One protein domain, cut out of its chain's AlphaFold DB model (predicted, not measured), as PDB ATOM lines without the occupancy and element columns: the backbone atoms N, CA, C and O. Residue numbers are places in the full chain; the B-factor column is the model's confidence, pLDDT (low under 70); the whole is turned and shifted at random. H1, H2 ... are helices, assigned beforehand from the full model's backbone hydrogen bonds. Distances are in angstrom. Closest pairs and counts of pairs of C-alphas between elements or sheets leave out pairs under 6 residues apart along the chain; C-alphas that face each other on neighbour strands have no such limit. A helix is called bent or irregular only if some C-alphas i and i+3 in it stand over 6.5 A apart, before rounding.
ATOM      1  N   PHE A   8     322.221 218.781 235.333       92.25
ATOM      2  CA  PHE A   8     322.874 217.475 235.508       92.25
ATOM      3  C   PHE A   8     323.129 217.092 236.974       92.25
ATOM      4  O   PHE A   8     323.847 216.125 237.228       92.25
ATOM      5  N   ASN A   9     322.576 217.838 237.934       90.44
ATOM      6  CA  ASN A   9     322.554 217.438 239.340       90.44
ATOM      7  C   ASN A   9     321.348 216.537 239.660       90.44
ATOM      8  O   ASN A   9     321.321 215.930 240.728       90.44
ATOM      9  N   THR A  10     320.355 216.451 238.765       89.88
ATOM     10  CA  THR A  10     319.221 215.529 238.911       89.88
ATOM     11  C   THR A  10     319.627 214.089 238.568       89.88
ATOM     12  O   THR A  10     320.651 213.888 237.900       89.88
ATOM     13  N   PRO A  11     318.844 213.078 238.994       91.50
ATOM     14  CA  PRO A  11     319.093 211.684 238.640       91.50
ATOM     15  C   PRO A  11     319.228 211.487 237.130       91.50
ATOM     16  O   PRO A  11     318.495 212.081 236.332       91.50
ATOM     17  N   SER A  12     320.183 210.648 236.728       91.25
ATOM     18  CA  SER A  12     320.554 210.510 235.319       91.25
ATOM     19  C   SER A  12     319.445 209.921 234.453       91.25
ATOM     20  O   SER A  12     319.387 210.167 233.255       91.25
ATOM     21  N   GLU A  13     318.523 209.182 235.057       91.88
ATOM     22  CA  GLU A  13     317.391 208.526 234.414       91.88
ATOM     23  C   GLU A  13     316.432 209.540 233.775       91.88
ATOM     24  O   GLU A  13     315.863 209.276 232.714       91.88
ATOM     25  N   GLU A  14     316.319 210.721 234.383       91.50
ATOM     26  CA  GLU A  14     315.425 211.801 233.963       91.50
ATOM     27  C   GLU A  14     316.019 212.658 232.837       91.50
ATOM     28  O   GLU A  14     315.329 213.496 232.248       91.50
ATOM     29  N   TRP A  15     317.300 212.465 232.506       95.12
ATOM     30  CA  TRP A  15     317.976 213.311 231.530       95.12
ATOM     31  C   TRP A  15     317.427 213.100 230.120       95.12
ATOM     32  O   TRP A  15     317.423 211.990 229.580       95.12
ATOM     33  N   ASN A  16     317.008 214.198 229.496       95.44
ATOM     34  CA  ASN A  16     316.559 214.244 228.110       95.44
ATOM     35  C   ASN A  16     316.785 215.642 227.516       95.44
ATOM     36  O   ASN A  16     316.903 216.633 228.240       95.44
ATOM     37  N   PHE A  17     316.840 215.724 226.185       96.56
ATOM     38  CA  PHE A  17     317.151 216.971 225.484       96.56
ATOM     39  C   PHE A  17     316.161 218.095 225.798       96.56
ATOM     40  O   PHE A  17     316.574 219.211 226.110       96.56
ATOM     41  N   LEU A  18     314.857 217.804 225.756       96.44
ATOM     42  CA  LEU A  18     313.821 218.808 225.985       96.44
ATOM     43  C   LEU A  18     313.912 219.402 227.392       96.44
ATOM     44  O   LEU A  18     313.851 220.618 227.563       96.44
ATOM     45  N   SER A  19     314.075 218.553 228.402       96.06
ATOM     46  CA  SER A  19     314.123 218.973 229.803       96.06
ATOM     47  C   SER A  19     315.383 219.776 230.108       96.06
ATOM     48  O   SER A  19     315.294 220.774 230.820       96.06
ATOM     49  N   TYR A  20     316.521 219.427 229.497       96.06
ATOM     50  CA  TYR A  20     317.724 220.261 229.545       96.06
ATOM     51  C   TYR A  20     317.444 221.671 229.012       96.06
ATOM     52  O   TYR A  20     317.762 222.663 229.667       96.06
ATOM     53  N   TYR A  21     316.816 221.782 227.839       96.19
ATOM     54  CA  TYR A  21     316.546 223.085 227.236       96.19
ATOM     55  C   TYR A  21     315.517 223.903 228.018       96.19
ATOM     56  O   TYR A  21     315.705 225.106 228.201       96.19
ATOM     57  N   LYS A  22     314.470 223.255 228.543       95.44
ATOM     58  CA  LYS A  22     313.500 223.888 229.449       95.44
ATOM     59  C   LYS A  22     314.170 224.415 230.716       95.44
ATOM     60  O   LYS A  22     313.872 225.529 231.128       95.44
ATOM     61  N   HIS A  23     315.098 223.655 231.296       95.12
ATOM     62  CA  HIS A  23     315.881 224.106 232.442       95.12
ATOM     63  C   HIS A  23     316.743 225.323 232.079       95.12
ATOM     64  O   HIS A  23     316.660 226.355 232.740       95.12
ATOM     65  N   ARG A  24     317.516 225.236 230.988       94.31
ATOM     66  CA  ARG A  24     318.390 226.323 230.516       94.31
ATOM     67  C   ARG A  24     317.633 227.613 230.215       94.31
ATOM     68  O   ARG A  24     318.173 228.677 230.481       94.31
ATOM     69  N   ARG A  25     316.393 227.539 229.720       92.94
ATOM     70  CA  ARG A  25     315.542 228.718 229.470       92.94
ATOM     71  C   ARG A  25     315.299 229.566 230.724       92.94
ATOM     72  O   ARG A  25     315.094 230.767 230.594       92.94
ATOM     73  N   ASN A  26     315.325 228.958 231.911       92.06
ATOM     74  CA  ASN A  26     315.128 229.658 233.181       92.06
ATOM     75  C   ASN A  26     316.434 230.231 233.761       92.06
ATOM     76  O   ASN A  26     316.401 230.907 234.785       92.06
ATOM     77  N   GLU A  27     317.586 229.953 233.144       90.44
ATOM     78  CA  GLU A  27     318.879 230.472 233.588       90.44
ATOM     79  C   GLU A  27     319.154 231.856 232.970       90.44
ATOM     80  O   GLU A  27     318.879 232.111 231.798       90.44
ATOM     81  N   ASN A  28     319.754 232.762 233.748       88.94
ATOM     82  CA  ASN A  28     319.973 234.159 233.336       88.94
ATOM     83  C   ASN A  28     320.913 234.319 232.127       88.94
ATOM     84  O   ASN A  28     320.868 235.328 231.429       88.94
ATOM     85  N   ASN A  29     321.791 233.346 231.893       89.69
ATOM     86  CA  ASN A  29     322.755 233.321 230.791       89.69
ATOM     87  C   ASN A  29     322.242 232.520 229.578       89.69
ATOM     88  O   ASN A  29     323.044 232.044 228.771       89.69
ATOM     89  N   PHE A  30     320.930 232.320 229.454       92.00
ATOM     90  CA  PHE A  30     320.349 231.653 228.296       92.00
ATOM     91  C   PHE A  30     320.583 232.454 227.009       92.00
ATOM     92  O   PHE A  30     320.302 233.649 226.935       92.00
ATOM     93  N   THR A  31     321.093 231.799 225.966       88.62
ATOM     94  CA  THR A  31     321.611 232.499 224.778       88.62
ATOM     95  C   THR A  31     320.616 232.649 223.623       88.62
ATOM     96  O   THR A  31     321.016 233.139 222.566       88.62
ATOM     97  N   PHE A  32     319.357 232.210 223.790       90.00
ATOM     98  CA  PHE A  32     318.283 232.207 222.769       90.00
ATOM     99  C   PHE A  32     318.700 231.639 221.396       90.00
ATOM    100  O   PHE A  32     318.030 231.835 220.390       90.00
ATOM    101  N   SER A  33     319.812 230.902 221.345       90.69
ATOM    102  CA  SER A  33     320.427 230.402 220.124       90.69
ATOM    103  C   SER A  33     320.630 228.906 220.260       90.69
ATOM    104  O   SER A  33     321.466 228.452 221.048       90.69
ATOM    105  N   PHE A  34     319.918 228.138 219.435       93.38
ATOM    106  CA  PHE A  34     320.020 226.682 219.437       93.38
ATOM    107  C   PHE A  34     321.471 226.212 219.292       93.38
ATOM    108  O   PHE A  34     321.923 225.324 220.011       93.38
ATOM    109  N   ARG A  35     322.246 226.845 218.402       92.81
ATOM    110  CA  ARG A  35     323.653 226.491 218.165       92.81
ATOM    111  C   ARG A  35     324.514 226.652 219.420       92.81
ATOM    112  O   ARG A  35     325.366 225.808 219.683       92.81
ATOM    113  N   LYS A  36     324.310 227.724 220.189       92.50
ATOM    114  CA  LYS A  36     325.079 227.986 221.414       92.50
ATOM    115  C   LYS A  36     324.663 227.040 222.541       92.50
ATOM    116  O   LYS A  36     325.521 226.407 223.150       92.50
ATOM    117  N   GLU A  37     323.364 226.868 222.765       94.81
ATOM    118  CA  GLU A  37     322.858 225.986 223.826       94.81
ATOM    119  C   GLU A  37     323.124 224.500 223.550       94.81
ATOM    120  O   GLU A  37     323.453 223.748 224.465       94.81
ATOM    121  N   SER A  38     323.033 224.060 222.290       95.25
ATOM    122  CA  SER A  38     323.404 222.695 221.890       95.25
ATOM    123  C   SER A  38     324.902 222.435 222.054       95.25
ATOM    124  O   SER A  38     325.293 221.352 222.483       95.25
ATOM    125  N   PHE A  39     325.754 223.428 221.795       94.19
ATOM    126  CA  PHE A  39     327.181 223.315 222.079       94.19
ATOM    127  C   PHE A  39     327.461 223.134 223.579       94.19
ATOM    128  O   PHE A  39     328.266 222.278 223.954       94.19
ATOM    129  N   LEU A  40     326.772 223.890 224.442       94.06
ATOM    130  CA  LEU A  40     326.867 223.729 225.898       94.06
ATOM    131  C   LEU A  40     326.378 222.349 226.352       94.06
ATOM    132  O   LEU A  40     327.040 221.707 227.170       94.06
ATOM    133  N   LEU A  41     325.263 221.875 225.791       95.44
ATOM    134  CA  LEU A  41     324.734 220.537 226.049       95.44
ATOM    135  C   LEU A  41     325.777 219.474 225.706       95.44
ATOM    136  O   LEU A  41     326.113 218.647 226.551       95.44
ATOM    137  N   LYS A  42     326.339 219.537 224.493       95.56
ATOM    138  CA  LYS A  42     327.347 218.584 224.023       95.56
ATOM    139  C   LYS A  42     328.543 218.527 224.968       95.56
ATOM    140  O   LYS A  42     328.891 217.448 225.433       95.56
ATOM    141  N   LYS A  43     329.107 219.683 225.330       94.50
ATOM    142  CA  LYS A  43     330.237 219.754 226.268       94.50
ATOM    143  C   LYS A  43     329.917 219.151 227.634       94.50
ATOM    144  O   LYS A  43     330.758 218.468 228.212       94.50
ATOM    145  N   ASN A  44     328.715 219.398 228.153       93.56
ATOM    146  CA  ASN A  44     328.297 218.843 229.438       93.56
ATOM    147  C   ASN A  44     328.076 217.323 229.393       93.56
ATOM    148  O   ASN A  44     328.325 216.655 230.400       93.56
ATOM    149  N   LEU A  45     327.625 216.783 228.257       94.44
ATOM    150  CA  LEU A  45     327.500 215.341 228.038       94.44
ATOM    151  C   LEU A  45     328.878 214.679 227.883       94.44
ATOM    152  O   LEU A  45     329.139 213.668 228.530       94.44
ATOM    153  N   GLU A  46     329.784 215.279 227.106       94.56
ATOM    154  CA  GLU A  46     331.162 214.800 226.915       94.56
ATOM    155  C   GLU A  46     331.930 214.729 228.241       94.56
ATOM    156  O   GLU A  46     332.557 213.713 228.548       94.56
ATOM    157  N   SER A  47     331.813 215.754 229.095       93.19
ATOM    158  CA  SER A  47     332.453 215.747 230.417       93.19
ATOM    159  C   SER A  47     331.899 214.666 231.356       93.19
ATOM    160  O   SER A  47     332.507 214.366 232.382       93.19
ATOM    161  N   ARG A  48     330.742 214.082 231.021       92.62
ATOM    162  CA  ARG A  48     330.011 213.080 231.810       92.62
ATOM    163  C   ARG A  48     329.889 211.734 231.098       92.62
ATOM    164  O   ARG A  48     329.111 210.896 231.539       92.62
ATOM    165  N   GLN A  49     330.702 211.470 230.073       90.38
ATOM    166  CA  GLN A  49     330.642 210.243 229.260       90.38
ATOM    167  C   GLN A  49     330.751 208.919 230.044       90.38
ATOM    168  O   GLN A  49     330.390 207.864 229.529       90.38
ATOM    169  N   LYS A  50     331.248 208.956 231.291       91.69
ATOM    170  CA  LYS A  50     331.287 207.795 232.196       91.69
ATOM    171  C   LYS A  50     329.890 207.350 232.651       91.69
ATOM    172  O   LYS A  50     329.724 206.202 233.051       91.69
ATOM    173  N   ILE A  51     328.897 208.238 232.601       93.38
ATOM    174  CA  ILE A  51     327.506 207.946 232.952       93.38
ATOM    175  C   ILE A  51     326.808 207.368 231.721       93.38
ATOM    176  O   ILE A  51     326.783 207.997 230.662       93.38
ATOM    177  N   SER A  52     326.199 206.186 231.868       94.31
ATOM    178  CA  SER A  52     325.549 205.460 230.764       94.31
ATOM    179  C   SER A  52     324.536 206.327 230.008       94.31
ATOM    180  O   SER A  52     324.598 206.423 228.783       94.31
ATOM    181  N   LYS A  53     323.663 207.050 230.725       94.56
ATOM    182  CA  LYS A  53     322.686 207.945 230.092       94.56
ATOM    183  C   LYS A  53     323.341 209.088 229.312       94.56
ATOM    184  O   LYS A  53     322.903 209.392 228.207       94.56
ATOM    185  N   ALA A  54     324.397 209.707 229.845       94.19
ATOM    186  CA  ALA A  54     325.105 210.774 229.131       94.19
ATOM    187  C   ALA A  54     325.689 210.264 227.812       94.19
ATOM    188  O   ALA A  54     325.566 210.938 226.794       94.19
ATOM    189  N   LYS A  55     326.258 209.052 227.819       94.88
ATOM    190  CA  LYS A  55     326.741 208.396 226.603       94.88
ATOM    191  C   LYS A  55     325.604 208.153 225.606       94.88
ATOM    192  O   LYS A  55     325.746 208.516 224.448       94.88
ATOM    193  N   GLN A  56     324.459 207.628 226.049       94.75
ATOM    194  CA  GLN A  56     323.284 207.431 225.181       94.75
ATOM    195  C   GLN A  56     322.809 208.742 224.540       94.75
ATOM    196  O   GLN A  56     322.562 208.793 223.337       94.75
ATOM    197  N   LEU A  57     322.714 209.815 225.329       95.19
ATOM    198  CA  LEU A  57     322.339 211.137 224.828       95.19
ATOM    199  C   LEU A  57     323.392 211.711 223.874       95.19
ATOM    200  O   LEU A  57     323.032 212.414 222.936       95.19
ATOM    201  N   LEU A  58     324.677 211.421 224.087       95.56
ATOM    202  CA  LEU A  58     325.751 211.868 223.205       95.56
ATOM    203  C   LEU A  58     325.701 211.161 221.843       95.56
ATOM    204  O   LEU A  58     325.830 211.825 220.818       95.56
ATOM    205  N   GLU A  59     325.442 209.852 221.817       94.12
ATOM    206  CA  GLU A  59     325.231 209.101 220.567       94.12
ATOM    207  C   GLU A  59     323.994 209.616 219.811       94.12
ATOM    208  O   GLU A  59     324.036 209.857 218.605       94.12
ATOM    209  N   ALA A  60     322.904 209.888 220.537       93.75
ATOM    210  CA  ALA A  60     321.673 210.448 219.978       93.75
ATOM    211  C   ALA A  60     321.755 211.958 219.666       93.75
ATOM    212  O   ALA A  60     320.781 212.549 219.200       93.75
ATOM    213  N   PHE A  61     322.894 212.613 219.925       94.75
ATOM    214  CA  PHE A  61     323.026 214.067 219.812       94.75
ATOM    215  C   PHE A  61     323.004 214.555 218.359       94.75
ATOM    216  O   PHE A  61     322.580 215.683 218.078       94.75
ATOM    217  N   LYS A  62     323.482 213.745 217.406       92.56
ATOM    218  CA  LYS A  62     323.547 214.152 215.997       92.56
ATOM    219  C   LYS A  62     322.136 214.419 215.471       92.56
ATOM    220  O   LYS A  62     321.265 213.558 215.529       92.56
ATOM    221  N   ASN A  63     321.923 215.632 214.957       90.00
ATOM    222  CA  ASN A  63     320.629 216.100 214.453       90.00
ATOM    223  C   ASN A  63     319.476 215.944 215.463       90.00
ATOM    224  O   ASN A  63     318.321 215.825 215.065       90.00
ATOM    225  N   HIS A  64     319.755 215.981 216.772       92.69
ATOM    226  CA  HIS A  64     318.734 215.723 217.790       92.69
ATOM    227  C   HIS A  64     317.529 216.672 217.703       92.69
ATOM    228  O   HIS A  64     316.422 216.241 217.989       92.69
ATOM    229  N   ARG A  65     317.691 217.923 217.246       92.69
ATOM    230  CA  ARG A  65     316.544 218.813 216.974       92.69
ATOM    231  C   ARG A  65     315.629 218.269 215.876       92.69
ATOM    232  O   ARG A  65     314.425 218.372 216.010       92.69
ATOM    233  N   GLN A  66     316.180 217.689 214.813       91.56
ATOM    234  CA  GLN A  66     315.387 217.130 213.711       91.56
ATOM    235  C   GLN A  66     314.714 215.811 214.109       91.56
ATOM    236  O   GLN A  66     313.610 215.531 213.664       91.56
ATOM    237  N   HIS A  67     315.371 215.016 214.957       92.06
ATOM    238  CA  HIS A  67     314.856 213.717 215.397       92.06
ATOM    239  C   HIS A  67     313.910 213.791 216.605       92.06
ATOM    240  O   HIS A  67     313.227 212.814 216.892       92.06
ATOM    241  N   ASN A  68     313.884 214.908 217.338       93.44
ATOM    242  CA  ASN A  68     313.027 215.089 218.510       93.44
ATOM    243  C   ASN A  68     312.051 216.235 218.239       93.44
ATOM    244  O   ASN A  68     312.415 217.407 218.364       93.44
ATOM    245  N   GLU A  69     310.812 215.889 217.893       94.56
ATOM    246  CA  GLU A  69     309.768 216.853 217.531       94.56
ATOM    247  C   GLU A  69     309.528 217.888 218.637       94.56
ATOM    248  O   GLU A  69     309.535 219.086 218.362       94.56
ATOM    249  N   ASP A  70     309.477 217.464 219.901       96.31
ATOM    250  CA  ASP A  70     309.308 218.381 221.033       96.31
ATOM    251  C   ASP A  70     310.448 219.401 221.152       96.31
ATOM    252  O   ASP A  70     310.232 220.565 221.492       96.31
ATOM    253  N   VAL A  71     311.684 218.973 220.871       95.75
ATOM    254  CA  VAL A  71     312.855 219.863 220.881       95.75
ATOM    255  C   VAL A  71     312.757 220.847 219.723       95.75
ATOM    256  O   VAL A  71     313.081 222.022 219.895       95.75
ATOM    257  N   ASN A  72     312.300 220.393 218.555       96.25
ATOM    258  CA  ASN A  72     312.082 221.263 217.408       96.25
ATOM    259  C   ASN A  72     311.019 222.327 217.693       96.25
ATOM    260  O   ASN A  72     311.280 223.506 217.475       96.25
ATOM    261  N   ILE A  73     309.859 221.918 218.216       96.00
ATOM    262  CA  ILE A  73     308.750 222.813 218.570       96.00
ATOM    263  C   ILE A  73     309.222 223.852 219.587       96.00
ATOM    264  O   ILE A  73     309.095 225.050 219.341       96.00
ATOM    265  N   PHE A  74     309.865 223.409 220.671       96.38
ATOM    266  CA  PHE A  74     310.396 224.299 221.702       96.38
ATOM    267  C   PHE A  74     311.346 225.363 221.130       96.38
ATOM    268  O   PHE A  74     311.257 226.540 221.479       96.38
ATOM    269  N   TRP A  75     312.265 224.966 220.246       95.81
ATOM    270  CA  TRP A  75     313.211 225.907 219.650       95.81
ATOM    271  C   TRP A  75     312.563 226.828 218.618       95.81
ATOM    272  O   TRP A  75     312.923 228.003 218.573       95.81
ATOM    273  N   ASN A  76     311.581 226.344 217.857       93.50
ATOM    274  CA  ASN A  76     310.808 227.185 216.947       93.50
ATOM    275  C   ASN A  76     310.053 228.279 217.715       93.50
ATOM    276  O   ASN A  76     310.089 229.433 217.303       93.50
ATOM    277  N   GLU A  77     309.427 227.956 218.851       93.62
ATOM    278  CA  GLU A  77     308.749 228.948 219.698       93.62
ATOM    279  C   GLU A  77     309.711 230.031 220.203       93.62
ATOM    280  O   GLU A  77     309.407 231.222 220.136       93.62
ATOM    281  N   ILE A  78     310.895 229.631 220.674       92.25
ATOM    282  CA  ILE A  78     311.921 230.566 221.157       92.25
ATOM    283  C   ILE A  78     312.413 231.478 220.034       92.25
ATOM    284  O   ILE A  78     312.514 232.692 220.222       92.25
ATOM    285  N   GLU A  79     312.725 230.902 218.874       90.12
ATOM    286  CA  GLU A  79     313.226 231.646 217.720       90.12
ATOM    287  C   GLU A  79     312.156 232.611 217.183       90.12
ATOM    288  O   GLU A  79     312.470 233.763 216.883       90.12
ATOM    289  N   LEU A  80     310.884 232.198 217.146       87.94
ATOM    290  CA  LEU A  80     309.761 233.065 216.775       87.94
ATOM    291  C   LEU A  80     309.590 234.234 217.753       87.94
ATOM    292  O   LEU A  80     309.513 235.382 217.308       87.94
ATOM    293  N   MET A  81     309.599 233.973 219.066       87.38
ATOM    294  CA  MET A  81     309.514 235.027 220.086       87.38
ATOM    295  C   MET A  81     310.654 236.044 219.954       87.38
ATOM    296  O   MET A  81     310.435 237.252 220.055       87.38
ATOM    297  N   TYR A  82     311.878 235.564 219.728       82.25
ATOM    298  CA  TYR A  82     313.047 236.426 219.594       82.25
ATOM    299  C   TYR A  82     312.965 237.307 218.338       82.25
ATOM    300  O   TYR A  82     313.200 238.514 218.409       82.25
ATOM    301  N   LEU A  83     312.551 236.734 217.203       80.06
ATOM    302  CA  LEU A  83     312.347 237.480 215.960       80.06
ATOM    303  C   LEU A  83     311.249 238.544 216.093       80.06
ATOM    304  O   LEU A  83     311.394 239.645 215.561       80.06
ATOM    305  N   GLU A  84     310.152 238.241 216.784       79.88
ATOM    306  CA  GLU A  84     309.084 239.211 217.036       79.88
ATOM    307  C   GLU A  84     309.561 240.357 217.937       79.88
ATOM    308  O   GLU A  84     309.323 241.531 217.640       79.88
ATOM    309  N   TYR A  85     310.319 240.042 218.990       77.69
ATOM    310  CA  TYR A  85     310.933 241.044 219.856       77.69
ATOM    311  C   TYR A  85     311.895 241.969 219.093       77.69
ATOM    312  O   TYR A  85     311.796 243.195 219.212       77.69
ATOM    313  N   GLU A  86     312.781 241.420 218.258       76.88
ATOM    314  CA  GLU A  86     313.699 242.224 217.440       76.88
ATOM    315  C   GLU A  86     312.962 243.109 216.429       76.88
ATOM    316  O   GLU A  86     313.302 244.289 216.271       76.88
ATOM    317  N   LYS A  87     311.918 242.584 215.773       71.88
ATOM    318  CA  LYS A  87     311.054 243.378 214.886       71.88
ATOM    319  C   LYS A  87     310.428 244.546 215.640       71.88
ATOM    320  O   LYS A  87     310.500 245.681 215.171       71.88
ATOM    321  N   ASN A  88     309.888 244.297 216.829       68.56
ATOM    322  CA  ASN A  88     309.269 245.330 217.657       68.56
ATOM    323  C   ASN A  88     310.274 246.405 218.100       68.56
ATOM    324  O   ASN A  88     309.952 247.597 218.078       68.56
ATOM    325  N   LEU A  89     311.509 246.027 218.438       65.50
ATOM    326  CA  LEU A  89     312.581 246.986 218.721       65.50
ATOM    327  C   LEU A  89     312.946 247.830 217.495       65.50
ATOM    328  O   LEU A  89     313.128 249.046 217.613       65.50
ATOM    329  N   ARG A  90     313.027 247.212 216.311       58.91
ATOM    330  CA  ARG A  90     313.320 247.921 215.061       58.91
ATOM    331  C   ARG A  90     312.228 248.935 214.730       58.91
ATOM    332  O   ARG A  90     312.555 250.083 214.438       58.91
ATOM    333  N   THR A  91     310.958 248.552 214.840       62.03
ATOM    334  CA  THR A  91     309.816 249.446 214.593       62.03
ATOM    335  C   THR A  91     309.828 250.641 215.543       62.03
ATOM    336  O   THR A  91     309.697 251.777 215.090       62.03
ATOM    337  N   LYS A  92     310.096 250.426 216.842       57.44
ATOM    338  CA  LYS A  92     310.252 251.522 217.815       57.44
ATOM    339  C   LYS A  92     311.387 252.473 217.433       57.44
ATOM    340  O   LYS A  92     311.194 253.685 217.426       57.44
ATOM    341  N   ARG A  93     312.555 251.942 217.055       56.22
ATOM    342  CA  ARG A  93     313.700 252.757 216.617       56.22
ATOM    343  C   ARG A  93     313.385 253.561 215.347       56.22
ATOM    344  O   ARG A  93     313.784 254.718 215.251       56.22
ATOM    345  N   CYS A  94     312.678 252.968 214.386       57.69
ATOM    346  CA  CYS A  94     312.239 253.662 213.174       57.69
ATOM    347  C   CYS A  94     311.236 254.781 213.488       57.69
ATOM    348  O   CYS A  94     311.402 255.879 212.968       57.69
ATOM    349  N   HIS A  95     310.266 254.545 214.377       57.62
ATOM    350  CA  HIS A  95     309.314 255.573 214.811       57.62
ATOM    351  C   HIS A  95     309.996 256.776 215.468       57.62
ATOM    352  O   HIS A  95     309.667 257.910 215.129       57.62
ATOM    353  N   VAL A  96     310.974 256.542 216.352       60.56
ATOM    354  CA  VAL A  96     311.738 257.625 216.999       60.56
ATOM    355  C   VAL A  96     312.475 258.479 215.959       60.56
ATOM    356  O   VAL A  96     312.421 259.700 216.028       60.56
ATOM    357  N   ASN A  97     313.098 257.850 214.957       63.12
ATOM    358  CA  ASN A  97     313.833 258.558 213.900       63.12
ATOM    359  C   ASN A  97     312.908 259.315 212.921       63.12
ATOM    360  O   ASN A  97     313.282 260.355 212.392       63.12
ATOM    361  N   ILE A  98     311.699 258.807 212.658       66.38
ATOM    362  CA  ILE A  98     310.704 259.535 211.854       66.38
ATOM    363  C   ILE A  98     310.226 260.768 212.625       66.38
ATOM    364  O   ILE A  98     310.245 261.862 212.075       66.38
ATOM    365  N   SER A  99     309.871 260.608 213.905       68.19
ATOM    366  CA  SER A  99     309.391 261.711 214.742       68.19
ATOM    367  C   SER A  99     310.406 262.848 214.852       68.19
ATOM    368  O   SER A  99     310.015 264.006 214.737       68.19
ATOM    369  N   SER A 100     311.696 262.539 215.043       70.75
ATOM    370  CA  SER A 100     312.740 263.568 215.124       70.75
ATOM    371  C   SER A 100     312.895 264.316 213.803       70.75
ATOM    372  O   SER A 100     312.883 265.536 213.788       70.75
ATOM    373  N   LYS A 101     312.924 263.600 212.671       77.38
ATOM    374  CA  LYS A 101     313.000 264.236 211.347       77.38
ATOM    375  C   LYS A 101     311.799 265.131 211.059       77.38
ATOM    376  O   LYS A 101     311.964 266.203 210.490       77.38
ATOM    377  N   THR A 102     310.595 264.700 211.430       77.38
ATOM    378  CA  THR A 102     309.388 265.517 211.254       77.38
ATOM    379  C   THR A 102     309.438 266.770 212.124       77.38
ATOM    380  O   THR A 102     309.062 267.837 211.651       77.38
ATOM    381  N   GLN A 103     309.938 266.664 213.358       79.00
ATOM    382  CA  GLN A 103     310.149 267.820 214.228       79.00
ATOM    383  C   GLN A 103     311.163 268.799 213.622       79.00
ATOM    384  O   GLN A 103     310.828 269.970 213.474       79.00
ATOM    385  N   ASP A 104     312.329 268.316 213.187       76.81
ATOM    386  CA  ASP A 104     313.369 269.152 212.576       76.81
ATOM    387  C   ASP A 104     312.840 269.870 211.323       76.81
ATOM    388  O   ASP A 104     313.110 271.047 211.099       76.81
ATOM    389  N   MET A 105     312.045 269.191 210.487       79.56
ATOM    390  CA  MET A 105     311.431 269.817 209.311       79.56
ATOM    391  C   MET A 105     310.422 270.907 209.693       79.56
ATOM    392  O   MET A 105     310.401 271.958 209.056       79.56
ATOM    393  N   MET A 106     309.595 270.683 210.719       81.00
ATOM    394  CA  MET A 106     308.648 271.696 211.200       81.00
ATOM    395  C   MET A 106     309.359 272.898 211.826       81.00
ATOM    396  O   MET A 106     308.932 274.025 211.594       81.00
ATOM    397  N   GLU A 107     310.445 272.676 212.566       77.00
ATOM    398  CA  GLU A 107     311.272 273.739 213.147       77.00
ATOM    399  C   GLU A 107     311.922 274.589 212.051       77.00
ATOM    400  O   GLU A 107     311.761 275.807 212.047       77.00
ATOM    401  N   ASN A 108     312.513 273.955 211.032       79.19
ATOM    402  CA  ASN A 108     313.069 274.663 209.877       79.19
ATOM    403  C   ASN A 108     312.000 275.468 209.114       79.19
ATOM    404  O   ASN A 108     312.230 276.620 208.759       79.19
ATOM    405  N   MET A 109     310.813 274.897 208.874       78.75
ATOM    406  CA  MET A 109     309.720 275.629 208.219       78.75
ATOM    407  C   MET A 109     309.228 276.814 209.059       78.75
ATOM    408  O   MET A 109     308.936 277.878 208.509       78.75
ATOM    409  N   ALA A 110     309.143 276.653 210.381       79.50
ATOM    410  CA  ALA A 110     308.782 277.736 211.287       79.50
ATOM    411  C   ALA A 110     309.837 278.856 211.265       79.50
ATOM    412  O   ALA A 110     309.477 280.027 211.141       79.50
ATOM    413  N   GLU A 111     311.126 278.513 211.307       77.38
ATOM    414  CA  GLU A 111     312.223 279.482 211.215       77.38
ATOM    415  C   GLU A 111     312.217 280.256 209.893       77.38
ATOM    416  O   GLU A 111     312.347 281.482 209.897       77.38
ATOM    417  N   GLU A 112     312.031 279.574 208.761       76.12
ATOM    418  CA  GLU A 112     311.955 280.220 207.446       76.12
ATOM    419  C   GLU A 112     310.731 281.140 207.327       76.12
ATOM    420  O   GLU A 112     310.840 282.251 206.808       76.12
ATOM    421  N   THR A 113     309.587 280.743 207.895       76.44
ATOM    422  CA  THR A 113     308.377 281.585 207.935       76.44
ATOM    423  C   THR A 113     308.615 282.860 208.749       76.44
ATOM    424  O   THR A 113     308.265 283.959 208.317       76.44
ATOM    425  N   VAL A 114     309.275 282.747 209.908       76.19
ATOM    426  CA  VAL A 114     309.633 283.903 210.748       76.19
ATOM    427  C   VAL A 114     310.627 284.825 210.035       76.19
ATOM    428  O   VAL A 114     310.445 286.044 210.051       76.19
ATOM    429  N   LYS A 115     311.651 284.277 209.367       74.75
ATOM    430  CA  LYS A 115     312.611 285.072 208.577       74.75
ATOM    431  C   LYS A 115     311.932 285.805 207.421       74.75
ATOM    432  O   LYS A 115     312.237 286.978 207.207       74.75
ATOM    433  N   ALA A 116     311.005 285.157 206.713       69.94
ATOM    434  CA  ALA A 116     310.247 285.774 205.628       69.94
ATOM    435  C   ALA A 116     309.400 286.958 206.128       69.94
ATOM    436  O   ALA A 116     309.470 288.042 205.550       69.94
ATOM    437  N   HIS A 117     308.690 286.802 207.252       67.25
ATOM    438  CA  HIS A 117     307.941 287.904 207.869       67.25
ATOM    439  C   HIS A 117     308.849 289.067 208.296       67.25
ATOM    440  O   HIS A 117     308.553 290.225 207.998       67.25
TER     441      HIS A 117
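This is residues 8 to 117 of the 178 residues of an uncharacterized protein of Rhizophagus irregularis (strain DAOM 181602 / DAOM 197198 / MUCL 43194) (UniProt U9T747). A small, compact helical head has one long arm: H1, H2, H3, H4 and the beginning of H5 make the head, and residues 83 to 117 of H5 stick out from it. In the head, H1 packs on residues 70 to 74 of H5, H2 and H3 form a hairpin close to H1, and the short H4 makes a corner with H5. The printed part has 110 residues with five named helices, H1 to H5 in order along the chain, and no named strand; the class is all helix. The whole is extended, with a radius of gyration of the C-alphas of 25.0 A and spans of 87 by 24 by 18 A, a rod whose length is made by the arm.

H1, residues 17 to 25, touches H5, residues 69 to 117, with H5's residues 70 to 74 alone. Their closest C-alphas, those of Leu 18 and Val 71, are 5.3 A apart, and they run the same way at a shallow tilt of 33 degrees, only just short of steep. H2, residues 34 to 46, is close to H1 but not clearly touching, with the closest C-alphas, those of Tyr 21 and Glu 37, 7.7 A apart; the two run opposite ways at a steep tilt of 65 degrees. H2 is also close to H5 but not clearly touching, at 6.9 A between the C-alphas of Phe 34 and Trp 75. H2 and H3, residues 52 to 59, form a helical hairpin. They touch through residues 42 to 46 of H2 alone, with the closest C-alphas, those of Leu 45 and Ala 54, 5.3 A apart, and run opposite ways at a steep tilt of 43 degrees. H3 and H5 are apart. H4, residues 64 to 67, and H5 touch only at the corner by their link, where the C-alphas of Arg 65 and Asn 72 are closest at 5.1 A. In H1, H2, H3 and H5 every O i to N i+4 pair is within hydrogen-bond range; H4 is too short for such a pair, and its one O i to N i+3 pair is within range.

H1 begins at C-alpha 17 (317.151, 216.971, 225.484) and is 12.5 A long. H2 is 17.9 A long and H3 10.8 A. H5 runs 71.7 A from C-alpha 69 (309.768, 216.853, 217.531) to C-alpha 117 (307.941, 287.904, 207.869).

The C-alphas of Ser 52 and His 117 are the two farthest apart, at 87.4 A. Without residues 83 to 117, which stand free, the body spans 37 by 27 by 19 A. The printed part has no cut and no long link. Mean pLDDT of the printed part is 86.3; it is under 70 at residues 88 to 99 and 116 to 117.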